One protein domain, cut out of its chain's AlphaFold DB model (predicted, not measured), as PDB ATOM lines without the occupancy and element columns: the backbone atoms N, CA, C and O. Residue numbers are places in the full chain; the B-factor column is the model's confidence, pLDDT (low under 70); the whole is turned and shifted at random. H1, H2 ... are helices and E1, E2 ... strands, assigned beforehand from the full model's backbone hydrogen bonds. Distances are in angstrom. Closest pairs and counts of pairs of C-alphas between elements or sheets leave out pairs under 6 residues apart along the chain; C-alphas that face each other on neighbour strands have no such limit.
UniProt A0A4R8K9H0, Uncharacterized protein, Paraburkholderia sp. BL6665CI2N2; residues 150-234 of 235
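What this domain is: This is residues 150 to 234 of the 235 residues of an uncharacterized protein of Paraburkholderia sp. BL6665CI2N2 (UniProt A0A4R8K9H0). A strongly twisted sheet of four strands makes the core, with loops, residues 159 to 166 and 193 to 200, folded over one face of it, and a small two-stranded hairpin, E5 and E6, beyond one end. A very short helix, H1, grazes the sheet at the end away from that hairpin, and a second, H2, is in the chain between E3 and E4. The 85 printed residues hold E1, E2, H1, E3, H2, E4, E5 and E6 in that order; the larger sheet runs E1, E4, E2, E3 and is antiparallel throughout, as is the pair E5 and E6. The class is mixed, helices and strands, with 35 of the residues, under half, in named elements. The whole is only just compact, close to loose, with a radius of gyration of the C-alphas of 14.1 A, and elongated, spanning 47 by 30 by 20 A.

How they stand to each other: E1, residues 156 to 158, is an edge strand and the antiparallel neighbour of E4, residues 213 to 219; N 157 and O 215 are within hydrogen-bond range at 2.9 A. E4 is also antiparallel to E2, residues 167 to 173, with N 170 and O 216 2.8 A apart. E2 has E3, residues 189 to 192, as its other antiparallel neighbour, with N 169 and O 190 2.9 A apart; E3 is the other edge strand. H1, residues 180 to 183, only grazes this sheet; its closest C-alpha pair with E2 is Val 173 and Ala 180, 5.9 A. H2, residues 201 to 204, is not on the sheet and is apart from H1. E3, H2 and E4 form a split strand-helix-strand unit, two strands of one sheet that are not neighbours, with a helix between them along the chain and E2 between them in the sheet, and its crossover is right-handed. E4 runs on into E5, residues 222 to 224, across a break of 2 residues, at 65 degrees. E5 and E6, residues 231 to 233, are a hairpin, with N 223 and O 232 2.9 A apart. H1 and H2 are too short for any O i to N i+4 pair; in each the one O i to N i+3 pair is within range.

Where its parts are: E1 begins at C-alpha 156, (47.882, -19.322, 17.744). E2 is 19.7 A long, E4 18.4 A and E3 9.5 A. E6 ends at C-alpha 233, (27.944, -30.894, 22.090).

The domain as a whole: The C-alphas farthest apart, of Pro 178 and Ala 226, are 46.9 A from each other. The printed part has no cut, and no link is long. The mean pLDDT of the printed part is 79.6; residues 150 to 154 and 221 to 234 are under 70.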
ATOM      1  N   ALA A 150      47.502 -33.005  29.170       57.75
ATOM      2  CA  ALA A 150      48.414 -31.932  28.805       57.75
ATOM      3  C   ALA A 150      47.754 -31.082  27.714       57.75
ATOM      4  O   ALA A 150      47.347 -31.625  26.688       57.75
ATOM      5  N   SER A 151      47.616 -29.773  27.968       54.41
ATOM      6  CA  SER A 151      47.039 -28.843  26.999       54.41
ATOM      7  C   SER A 151      47.716 -29.076  25.658       54.41
ATOM      8  O   SER A 151      48.940 -28.949  25.553       54.41
ATOM      9  N   THR A 152      46.922 -29.411  24.642       53.94
ATOM     10  CA  THR A 152      47.355 -29.398  23.245       53.94
ATOM     11  C   THR A 152      48.093 -28.079  23.012       53.94
ATOM     12  O   THR A 152      47.648 -27.060  23.563       53.94
ATOM     13  N   PRO A 153      49.234 -28.062  22.289       55.50
ATOM     14  CA  PRO A 153      49.935 -26.820  22.001       55.50
ATOM     15  C   PRO A 153      48.920 -25.797  21.516       55.50
ATOM     16  O   PRO A 153      48.144 -26.063  20.594       55.50
ATOM     17  N   ILE A 154      48.874 -24.679  22.234       64.19
ATOM     18  CA  ILE A 154      47.855 -23.666  22.044       64.19
ATOM     19  C   ILE A 154      48.043 -23.129  20.631       64.19
ATOM     20  O   ILE A 154      49.051 -22.491  20.333       64.19
ATOM     21  N   ARG A 155      47.111 -23.470  19.733       78.75
ATOM     22  CA  ARG A 155      47.158 -22.989  18.355       78.75
ATOM     23  C   ARG A 155      46.952 -21.486  18.399       78.75
ATOM     24  O   ARG A 155      45.935 -21.015  18.906       78.75
ATOM     25  N   GLN A 156      47.936 -20.765  17.886       86.94
ATOM     26  CA  GLN A 156      47.882 -19.322  17.744       86.94
ATOM     27  C   GLN A 156      47.849 -18.963  16.266       86.94
ATOM     28  O   GLN A 156      48.581 -19.542  15.461       86.94
ATOM     29  N   CYS A 157      46.989 -18.016  15.922       87.00
ATOM     30  CA  CYS A 157      46.841 -17.490  14.575       87.00
ATOM     31  C   CYS A 157      46.904 -15.968  14.616       87.00
ATOM     32  O   CYS A 157      46.438 -15.342  15.568       87.00
ATOM     33  N   VAL A 158      47.464 -15.370  13.570       89.00
ATOM     34  CA  VAL A 158      47.436 -13.912  13.412       89.00
ATOM     35  C   VAL A 158      46.064 -13.516  12.864       89.00
ATOM     36  O   VAL A 158      45.515 -14.223  12.022       89.00
ATOM     37  N   GLY A 159      45.495 -12.398  13.312       84.62
ATOM     38  CA  GLY A 159      44.102 -12.020  13.039       84.62
ATOM     39  C   GLY A 159      43.740 -11.781  11.573       84.62
ATOM     40  O   GLY A 159      42.559 -11.803  11.239       84.62
ATOM     41  N   HIS A 160      44.717 -11.609  10.679       88.69
ATOM     42  CA  HIS A 160      44.475 -11.535   9.232       88.69
ATOM     43  C   HIS A 160      44.348 -12.915   8.556       88.69
ATOM     44  O   HIS A 160      43.910 -13.001   7.407       88.69
ATOM     45  N   GLN A 161      44.751 -13.997   9.228       89.19
ATOM     46  CA  GLN A 161      44.660 -15.353   8.692       89.19
ATOM     47  C   GLN A 161      43.223 -15.878   8.779       89.19
ATOM     48  O   GLN A 161      42.439 -15.479   9.638       89.19
ATOM     49  N   ARG A 162      42.871 -16.814   7.892       91.00
ATOM     50  CA  ARG A 162      41.610 -17.559   8.007       91.00
ATOM     51  C   ARG A 162      41.711 -18.568   9.144       91.00
ATOM     52  O   ARG A 162      42.757 -19.188   9.333       91.00
ATOM     53  N   CYS A 163      40.613 -18.751   9.867       88.62
ATOM     54  CA  CYS A 163      40.528 -19.673  10.985       88.62
ATOM     55  C   CYS A 163      40.853 -21.110  10.527       88.62
ATOM     56  O   CYS A 163      40.155 -21.645   9.662       88.62
ATOM     57  N   PRO A 164      41.903 -21.761  11.055       87.06
ATOM     58  CA  PRO A 164      42.318 -23.078  10.574       87.06
ATOM     59  C   PRO A 164      41.407 -24.208  11.064       87.06
ATOM     60  O   PRO A 164      41.437 -25.297  10.494       87.06
ATOM     61  N   GLN A 165      40.632 -23.973  12.126       85.56
ATOM     62  CA  GLN A 165      39.785 -24.971  12.769       85.56
ATOM     63  C   GLN A 165      38.629 -24.296  13.504       85.56
ATOM     64  O   GLN A 165      38.832 -23.311  14.211       85.56
ATOM     65  N   GLN A 166      37.439 -24.883  13.393       85.62
ATOM     66  CA  GLN A 166      36.256 -24.403  14.093       85.62
ATOM     67  C   GLN A 166      36.428 -24.443  15.623       85.62
ATOM     68  O   GLN A 166      36.979 -25.393  16.193       85.62
ATOM     69  N   GLY A 167      35.921 -23.414  16.300       85.44
ATOM     70  CA  GLY A 167      35.746 -23.408  17.749       85.44
ATOM     71  C   GLY A 167      35.831 -22.014  18.353       85.44
ATOM     72  O   GLY A 167      35.669 -21.014  17.660       85.44
ATOM     73  N   ILE A 168      36.076 -21.962  19.658       85.38
ATOM     74  CA  ILE A 168      36.212 -20.746  20.454       85.38
ATOM     75  C   ILE A 168      37.670 -20.289  20.422       85.38
ATOM     76  O   ILE A 168      38.591 -21.055  20.716       85.38
ATOM     77  N   TRP A 169      37.871 -19.018  20.099       88.56
ATOM     78  CA  TRP A 169      39.174 -18.369  20.033       88.56
ATOM     79  C   TRP A 169      39.183 -17.106  20.892       88.56
ATOM     80  O   TRP A 169      38.208 -16.361  20.883       88.56
ATOM     81  N   GLU A 170      40.283 -16.844  21.602       91.56
ATOM     82  CA  GLU A 170      40.514 -15.603  22.354       91.56
ATOM     83  C   GLU A 170      41.477 -14.680  21.601       91.56
ATOM     84  O   GLU A 170      42.593 -15.086  21.277       91.56
ATOM     85  N   GLY A 171      41.065 -13.440  21.341       91.56
ATOM     86  CA  GLY A 171      41.872 -12.421  20.678       91.56
ATOM     87  C   GLY A 171      42.615 -11.542  21.682       91.56
ATOM     88  O   GLY A 171      42.012 -10.979  22.593       91.56
ATOM     89  N   ARG A 172      43.925 -11.370  21.499       93.00
ATOM     90  CA  ARG A 172      44.753 -10.447  22.289       93.00
ATOM     91  C   ARG A 172      45.730  -9.687  21.405       93.00
ATOM     92  O   ARG A 172      46.217 -10.225  20.420       93.00
ATOM     93  N   VAL A 173      46.061  -8.462  21.793       93.75
ATOM     94  CA  VAL A 173      47.179  -7.690  21.230       93.75
ATOM     95  C   VAL A 173      48.388  -7.750  22.163       93.75
ATOM     96  O   VAL A 173      48.258  -8.080  23.349       93.75
ATOM     97  N   ALA A 174      49.572  -7.411  21.653       92.12
ATOM     98  CA  ALA A 174      50.779  -7.309  22.469       92.12
ATOM     99  C   ALA A 174      50.578  -6.345  23.654       92.12
ATOM    100  O   ALA A 174      49.913  -5.322  23.526       92.12
ATOM    101  N   GLY A 175      51.190  -6.637  24.807       88.81
ATOM    102  CA  GLY A 175      51.044  -5.800  26.008       88.81
ATOM    103  C   GLY A 175      51.528  -4.353  25.833       88.81
ATOM    104  O   GLY A 175      51.051  -3.470  26.533       88.81
ATOM    105  N   ALA A 176      52.432  -4.111  24.879       91.69
ATOM    106  CA  ALA A 176      52.922  -2.780  24.521       91.69
ATOM    107  C   ALA A 176      51.993  -2.012  23.556       91.69
ATOM    108  O   ALA A 176      52.253  -0.845  23.270       91.69
ATOM    109  N   HIS A 177      50.936  -2.641  23.033       91.44
ATOM    110  CA  HIS A 177      50.001  -1.985  22.123       91.44
ATOM    111  C   HIS A 177      49.230  -0.872  22.866       91.44
ATOM    112  O   HIS A 177      48.719  -1.136  23.959       91.44
ATOM    113  N   PRO A 178      49.062   0.340  22.298       93.06
ATOM    114  CA  PRO A 178      48.423   1.468  22.991       93.06
ATOM    115  C   PRO A 178      47.023   1.157  23.542       93.06
ATOM    116  O   PRO A 178      46.644   1.619  24.613       93.06
ATOM    117  N   GLN A 179      46.265   0.321  22.829       92.19
ATOM    118  CA  GLN A 179      44.911  -0.095  23.215       92.19
ATOM    119  C   GLN A 179      44.853  -1.458  23.931       92.19
ATOM    120  O   GLN A 179      43.766  -2.000  24.126       92.19
ATOM    121  N   ALA A 180      45.993  -2.020  24.360       90.50
ATOM    122  CA  ALA A 180      46.048  -3.325  25.026       90.50
ATOM    123  C   ALA A 180      45.166  -3.387  26.275       90.50
ATOM    124  O   ALA A 180      44.489  -4.387  26.489       90.50
ATOM    125  N   PHE A 181      45.124  -2.318  27.072       88.69
ATOM    126  CA  PHE A 181      44.298  -2.261  28.281       88.69
ATOM    127  C   PHE A 181      42.794  -2.385  27.985       88.69
ATOM    128  O   PHE A 181      42.071  -3.035  28.734       88.69
ATOM    129  N   LEU A 182      42.327  -1.797  26.879       88.44
ATOM    130  CA  LEU A 182      40.921  -1.848  26.467       88.44
ATOM    131  C   LEU A 182      40.587  -3.175  25.780       88.44
ATOM    132  O   LEU A 182      39.518  -3.746  26.001       88.44
ATOM    133  N   TYR A 183      41.504  -3.669  24.946       89.62
ATOM    134  CA  TYR A 183      41.261  -4.862  24.149       89.62
ATOM    135  C   TYR A 183      41.469  -6.147  24.938       89.62
ATOM    136  O   TYR A 183      40.596  -6.991  24.887       89.62
ATOM    137  N   ASN A 184      42.546  -6.306  25.717       91.31
ATOM    138  CA  ASN A 184      42.950  -7.577  26.346       91.31
ATOM    139  C   ASN A 184      42.095  -7.994  27.565       91.31
ATOM    140  O   ASN A 184      42.613  -8.461  28.584       91.31
ATOM    141  N   THR A 185      40.781  -7.855  27.451       85.69
ATOM    142  CA  THR A 185      39.766  -8.241  28.426       85.69
ATOM    143  C   THR A 185      39.256  -9.657  28.154       85.69
ATOM    144  O   THR A 185      39.393 -10.194  27.056       85.69
ATOM    145  N   TRP A 186      38.656 -10.285  29.167       75.75
ATOM    146  CA  TRP A 186      38.156 -11.665  29.086       75.75
ATOM    147  C   TRP A 186      37.032 -11.863  28.053       75.75
ATOM    148  O   TRP A 186      36.738 -12.995  27.679       75.75
ATOM    149  N   THR A 187      36.412 -10.773  27.590       79.94
ATOM    150  CA  THR A 187      35.295 -10.782  26.639       79.94
ATOM    151  C   THR A 187      35.733 -10.874  25.179       79.94
ATOM    152  O   THR A 187      34.872 -10.998  24.312       79.94
ATOM    153  N   GLN A 188      37.036 -10.835  24.872       87.88
ATOM    154  CA  GLN A 188      37.529 -11.000  23.499       87.88
ATOM    155  C   GLN A 188      37.575 -12.466  23.085       87.88
ATOM    156  O   GLN A 188      38.625 -12.995  22.733       87.88
ATOM    157  N   GLN A 189      36.425 -13.129  23.138       89.44
ATOM    158  CA  GLN A 189      36.260 -14.498  22.682       89.44
ATOM    159  C   GLN A 189      35.224 -14.545  21.566       89.44
ATOM    160  O   GLN A 189      34.190 -13.884  21.640       89.44
ATOM    161  N   ALA A 190      35.499 -15.337  20.538       88.00
ATOM    162  CA  ALA A 190      34.584 -15.546  19.429       88.00
ATOM    163  C   ALA A 190      34.580 -17.014  19.012       88.00
ATOM    164  O   ALA A 190      35.628 -17.660  18.969       88.00
ATOM    165  N   PHE A 191      33.395 -17.526  18.686       86.31
ATOM    166  CA  PHE A 191      33.282 -18.779  17.957       86.31
ATOM    167  C   PHE A 191      33.478 -18.482  16.469       86.31
ATOM    168  O   PHE A 191      32.777 -17.636  15.917       86.31
ATOM    169  N   VAL A 192      34.444 -19.142  15.833       88.50
ATOM    170  CA  VAL A 192      34.787 -18.919  14.424       88.50
ATOM    171  C   VAL A 192      34.775 -20.255  13.698       88.50
ATOM    172  O   VAL A 192      35.394 -21.216  14.157       88.50
ATOM    173  N   ASP A 193      34.067 -20.313  12.573       86.88
ATOM    174  CA  ASP A 193      34.034 -21.489  11.707       86.88
ATOM    175  C   ASP A 193      35.338 -21.649  10.923       86.88
ATOM    176  O   ASP A 193      36.005 -20.677  10.556       86.88
ATOM    177  N   GLN A 194      35.692 -22.897  10.612       88.00
ATOM    178  CA  GLN A 194      36.872 -23.189   9.805       88.00
ATOM    179  C   GLN A 194      36.793 -22.477   8.442       88.00
ATOM    180  O   GLN A 194      35.791 -22.542   7.735       88.00
ATOM    181  N   GLY A 195      37.874 -21.796   8.066       89.12
ATOM    182  CA  GLY A 195      37.995 -21.039   6.821       89.12
ATOM    183  C   GLY A 195      37.418 -19.620   6.867       89.12
ATOM    184  O   GLY A 195      37.693 -18.841   5.945       89.12
ATOM    185  N   GLN A 196      36.678 -19.252   7.918       91.88
ATOM    186  CA  GLN A 196      36.158 -17.894   8.095       91.88
ATOM    187  C   GLN A 196      37.226 -16.940   8.652       91.88
ATOM    188  O   GLN A 196      38.176 -17.385   9.306       91.88
ATOM    189  N   PRO A 197      37.134 -15.630   8.355       92.69
ATOM    190  CA  PRO A 197      38.014 -14.639   8.961       92.69
ATOM    191  C   PRO A 197      37.713 -14.484  10.457       92.69
ATOM    192  O   PRO A 197      36.573 -14.641  10.894       92.69
ATOM    193  N   PHE A 198      38.736 -14.140  11.237       93.19
ATOM    194  CA  PHE A 198      38.527 -13.713  12.616       93.19
ATOM    195  C   PHE A 198      37.814 -12.348  12.672       93.19
ATOM    196  O   PHE A 198      37.972 -11.549  11.743       93.19
ATOM    197  N   PRO A 199      37.066 -12.056  13.755       91.62
ATOM    198  CA  PRO A 199      36.435 -10.753  13.953       91.62
ATOM    199  C   PRO A 199      37.429  -9.591  13.837       91.62
ATOM    200  O   PRO A 199      38.519  -9.641  14.412       91.62
ATOM    201  N   ASP A 200      37.042  -8.537  13.115       91.06
ATOM    202  CA  ASP A 200      37.854  -7.329  12.954       91.06
ATOM    203  C   ASP A 200      37.583  -6.359  14.121       91.06
ATOM    204  O   ASP A 200      36.445  -5.907  14.288       91.06
ATOM    205  N   PRO A 201      38.592  -5.986  14.934       90.44
ATOM    206  CA  PRO A 201      38.406  -5.024  16.022       90.44
ATOM    207  C   PRO A 201      37.814  -3.682  15.569       90.44
ATOM    208  O   PRO A 201      37.108  -3.024  16.340       90.44
ATOM    209  N   ARG A 202      38.051  -3.287  14.311       89.81
ATOM    210  CA  ARG A 202      37.580  -2.015  13.743       89.81
ATOM    211  C   ARG A 202      36.066  -1.960  13.583       89.81
ATOM    212  O   ARG A 202      35.490  -0.879  13.673       89.81
ATOM    213  N   GLU A 203      35.400  -3.107  13.453       87.69
ATOM    214  CA  GLU A 203      33.931  -3.190  13.451       87.69
ATOM    215  C   GLU A 203      33.330  -2.786  14.807       87.69
ATOM    216  O   GLU A 203      32.179  -2.367  14.887       87.69
ATOM    217  N   ARG A 204      34.131  -2.847  15.878       83.62
ATOM    218  CA  ARG A 204      33.778  -2.390  17.229       83.62
ATOM    219  C   ARG A 204      34.387  -1.026  17.552       83.62
ATOM    220  O   ARG A 204      34.565  -0.699  18.723       83.62
ATOM    221  N   THR A 205      34.708  -0.232  16.528       86.12
ATOM    222  CA  THR A 205      35.293   1.118  16.641       86.12
ATOM    223  C   THR A 205      36.641   1.168  17.370       86.12
ATOM    224  O   THR A 205      36.999   2.187  17.952       86.12
ATOM    225  N   LEU A 206      37.400   0.068  17.352       87.12
ATOM    226  CA  LEU A 206      38.756   0.027  17.896       87.12
ATOM    227  C   LEU A 206      39.777   0.272  16.784       87.12
ATOM    228  O   LEU A 206      39.698  -0.329  15.716       87.12
ATOM    229  N   GLU A 207      40.768   1.111  17.055       90.88
ATOM    230  CA  GLU A 207      41.860   1.447  16.131       90.88
ATOM    231  C   GLU A 207      42.986   0.401  16.201       90.88
ATOM    232  O   GLU A 207      44.158   0.720  16.378       90.88
ATOM    233  N   ILE A 208      42.614  -0.877  16.096       90.88
ATOM    234  CA  ILE A 208      43.532  -2.018  16.174       90.88
ATOM    235  C   ILE A 208      43.551  -2.708  14.816       90.88
ATOM    236  O   ILE A 208      42.500  -3.121  14.317       90.88
ATOM    237  N   ASP A 209      44.732  -2.861  14.221       91.25
ATOM    238  CA  ASP A 209      44.862  -3.610  12.977       91.25
ATOM    239  C   ASP A 209      44.740  -5.122  13.233       91.25
ATOM    240  O   ASP A 209      45.202  -5.661  14.240       91.25
ATOM    241  N   ARG A 210      44.135  -5.847  12.288       90.50
ATOM    242  CA  ARG A 210      44.003  -7.311  12.345       90.50
ATOM    243  C   ARG A 210      45.353  -8.029  12.421       90.50
ATOM    244  O   ARG A 210      45.405  -9.153  12.918       90.50
ATOM    245  N   HIS A 211      46.432  -7.420  11.935       91.44
ATOM    246  CA  HIS A 211      47.785  -7.973  12.030       91.44
ATOM    247  C   HIS A 211      48.346  -7.926  13.456       91.44
ATOM    248  O   HIS A 211      49.168  -8.774  13.798       91.44
ATOM    249  N   ASP A 212      47.858  -7.011  14.295       92.00
ATOM    250  CA  ASP A 212      48.321  -6.844  15.677       92.00
ATOM    251  C   ASP A 212      47.601  -7.779  16.660       92.00
ATOM    252  O   ASP A 212      48.018  -7.932  17.813       92.00
ATOM    253  N   VAL A 213      46.522  -8.431  16.211       93.25
ATOM    254  CA  VAL A 213      45.750  -9.380  17.013       93.25
ATOM    255  C   VAL A 213      46.292 -10.794  16.840       93.25
ATOM    256  O   VAL A 213      46.367 -11.332  15.738       93.25
ATOM    257  N   THR A 214      46.593 -11.436  17.961       93.62
ATOM    258  CA  THR A 214      46.847 -12.873  18.058       93.62
ATOM    259  C   THR A 214      45.610 -13.566  18.615       93.62
ATOM    260  O   THR A 214      45.162 -13.257  19.719       93.62
ATOM    261  N   TRP A 215      45.081 -14.527  17.867       91.25
ATOM    262  CA  TRP A 215      43.982 -15.389  18.284       91.25
ATOM    263  C   TRP A 215      44.514 -16.709  18.818       91.25
ATOM    264  O   TRP A 215      45.320 -17.373  18.176       91.25
ATOM    265  N   THR A 216      44.051 -17.090  19.998       89.81
ATOM    266  CA  THR A 216      44.450 -18.285  20.735       89.81
ATOM    267  C   THR A 216      43.272 -19.252  20.798       89.81
ATOM    268  O   THR A 216      42.214 -18.894  21.308       89.81
ATOM    269  N   TYR A 217      43.440 -20.473  20.288       86.31
ATOM    270  CA  TYR A 217      42.389 -21.490  20.326       86.31
ATOM    271  C   TYR A 217      42.125 -21.959  21.758       86.31
ATOM    272  O   TYR A 217      43.050 -22.404  22.441       86.31
ATOM    273  N   LEU A 218      40.866 -21.895  22.192       78.81
ATOM    274  CA  LEU A 218      40.428 -22.334  23.520       78.81
ATOM    275  C   LEU A 218      39.722 -23.698  23.510       78.81
ATOM    276  O   LEU A 218      39.554 -24.291  24.572       78.81
ATOM    277  N   GLY A 219      39.334 -24.207  22.338       75.81
ATOM    278  CA  GLY A 219      38.604 -25.471  22.185       75.81
ATOM    279  C   GLY A 219      37.336 -25.317  21.347       75.81
ATOM    280  O   GLY A 219      36.937 -24.207  21.011       75.81
ATOM    281  N   SER A 220      36.687 -26.428  21.001       70.69
ATOM    282  CA  SER A 220      35.368 -26.429  20.360       70.69
ATOM    283  C   SER A 220      34.392 -27.206  21.241       70.69
ATOM    284  O   SER A 220      34.692 -28.353  21.562       70.69
ATOM    285  N   PRO A 221      33.232 -26.631  21.612       57.19
ATOM    286  CA  PRO A 221      32.155 -27.388  22.249       57.19
ATOM    287  C   PRO A 221      31.487 -28.366  21.275       57.19
ATOM    288  O   PRO A 221      30.782 -29.274  21.700       57.19
ATOM    289  N   ASN A 222      31.692 -28.181  19.969       56.34
ATOM    290  CA  ASN A 222      31.097 -28.994  18.921       56.34
ATOM    291  C   ASN A 222      32.123 -30.022  18.440       56.34
ATOM    292  O   ASN A 222      33.183 -29.644  17.931       56.34
ATOM    293  N   VAL A 223      31.797 -31.302  18.595       56.59
ATOM    294  CA  VAL A 223      32.482 -32.416  17.928       56.59
ATOM    295  C   VAL A 223      31.596 -32.936  16.806       56.59
ATOM    296  O   VAL A 223      30.366 -32.884  16.910       56.59
ATOM    297  N   ASP A 224      32.206 -33.448  15.742       48.91
ATOM    298  CA  ASP A 224      31.459 -34.087  14.662       48.91
ATOM    299  C   ASP A 224      30.600 -35.223  15.233       48.91
ATOM    300  O   ASP A 224      31.083 -36.126  15.923       48.91
ATOM    301  N   GLY A 225      29.292 -35.147  14.993       45.81
ATOM    302  CA  GLY A 225      28.385 -36.244  15.270       45.81
ATOM    303  C   GLY A 225      28.555 -37.362  14.246       45.81
ATOM    304  O   GLY A 225      29.193 -37.207  13.208       45.81
ATOM    305  N   ALA A 226      27.930 -38.509  14.514       44.00
ATOM    306  CA  ALA A 226      27.954 -39.660  13.606       44.00
ATOM    307  C   ALA A 226      27.319 -39.380  12.225       44.00
ATOM    308  O   ALA A 226      27.427 -40.204  11.319       44.00
ATOM    309  N   VAL A 227      26.650 -38.232  12.061       40.09
ATOM    310  CA  VAL A 227      26.010 -37.796  10.821       40.09
ATOM    311  C   VAL A 227      26.712 -36.527  10.319       40.09
ATOM    312  O   VAL A 227      26.791 -35.554  11.072       40.09
ATOM    313  N   PRO A 228      27.184 -36.491   9.058       38.53
ATOM    314  CA  PRO A 228      27.759 -35.288   8.463       38.53
ATOM    315  C   PRO A 228      26.783 -34.109   8.553       38.53
ATOM    316  O   PRO A 228      25.639 -34.211   8.110       38.53
ATOM    317  N   GLY A 229      27.227 -32.994   9.135       45.72
ATOM    318  CA  GLY A 229      26.401 -31.797   9.336       45.72
ATOM    319  C   GLY A 229      25.607 -31.761  10.648       45.72
ATOM    320  O   GLY A 229      24.947 -30.760  10.912       45.72
ATOM    321  N   VAL A 230      25.690 -32.798  11.489       43.16
ATOM    322  CA  VAL A 230      25.155 -32.782  12.859       43.16
ATOM    323  C   VAL A 230      26.322 -32.699  13.832       43.16
ATOM    324  O   VAL A 230      27.099 -33.641  13.959       43.16
ATOM    325  N   THR A 231      26.453 -31.574  14.530       44.47
ATOM    326  CA  THR A 231      27.438 -31.410  15.599       44.47
ATOM    327  C   THR A 231      26.858 -31.889  16.927       44.47
ATOM    328  O   THR A 231      25.745 -31.532  17.312       44.47
ATOM    329  N   ASN A 232      27.617 -32.714  17.644       45.47
ATOM    330  CA  ASN A 232      27.318 -33.071  19.024       45.47
ATOM    331  C   ASN A 232      28.007 -32.076  19.956       45.47
ATOM    332  O   ASN A 232      29.168 -31.724  19.749       45.47
ATOM    333  N   ILE A 233      27.317 -31.672  21.024       42.12
ATOM    334  CA  ILE A 233      27.944 -30.894  22.090       42.12
ATOM    335  C   ILE A 233      28.781 -31.858  22.943       42.12
ATOM    336  O   ILE A 233      28.234 -32.660  23.708       42.12
ATOM    337  N   ALA A 234      30.102 -31.800  22.806       44.12
ATOM    338  CA  ALA A 234      31.030 -32.408  23.749       44.12
ATOM    339  C   ALA A 234      31.494 -31.328  24.731       44.12
ATOM    340  O   ALA A 234      32.270 -30.441  24.383       44.12
TER     341      ALA A 234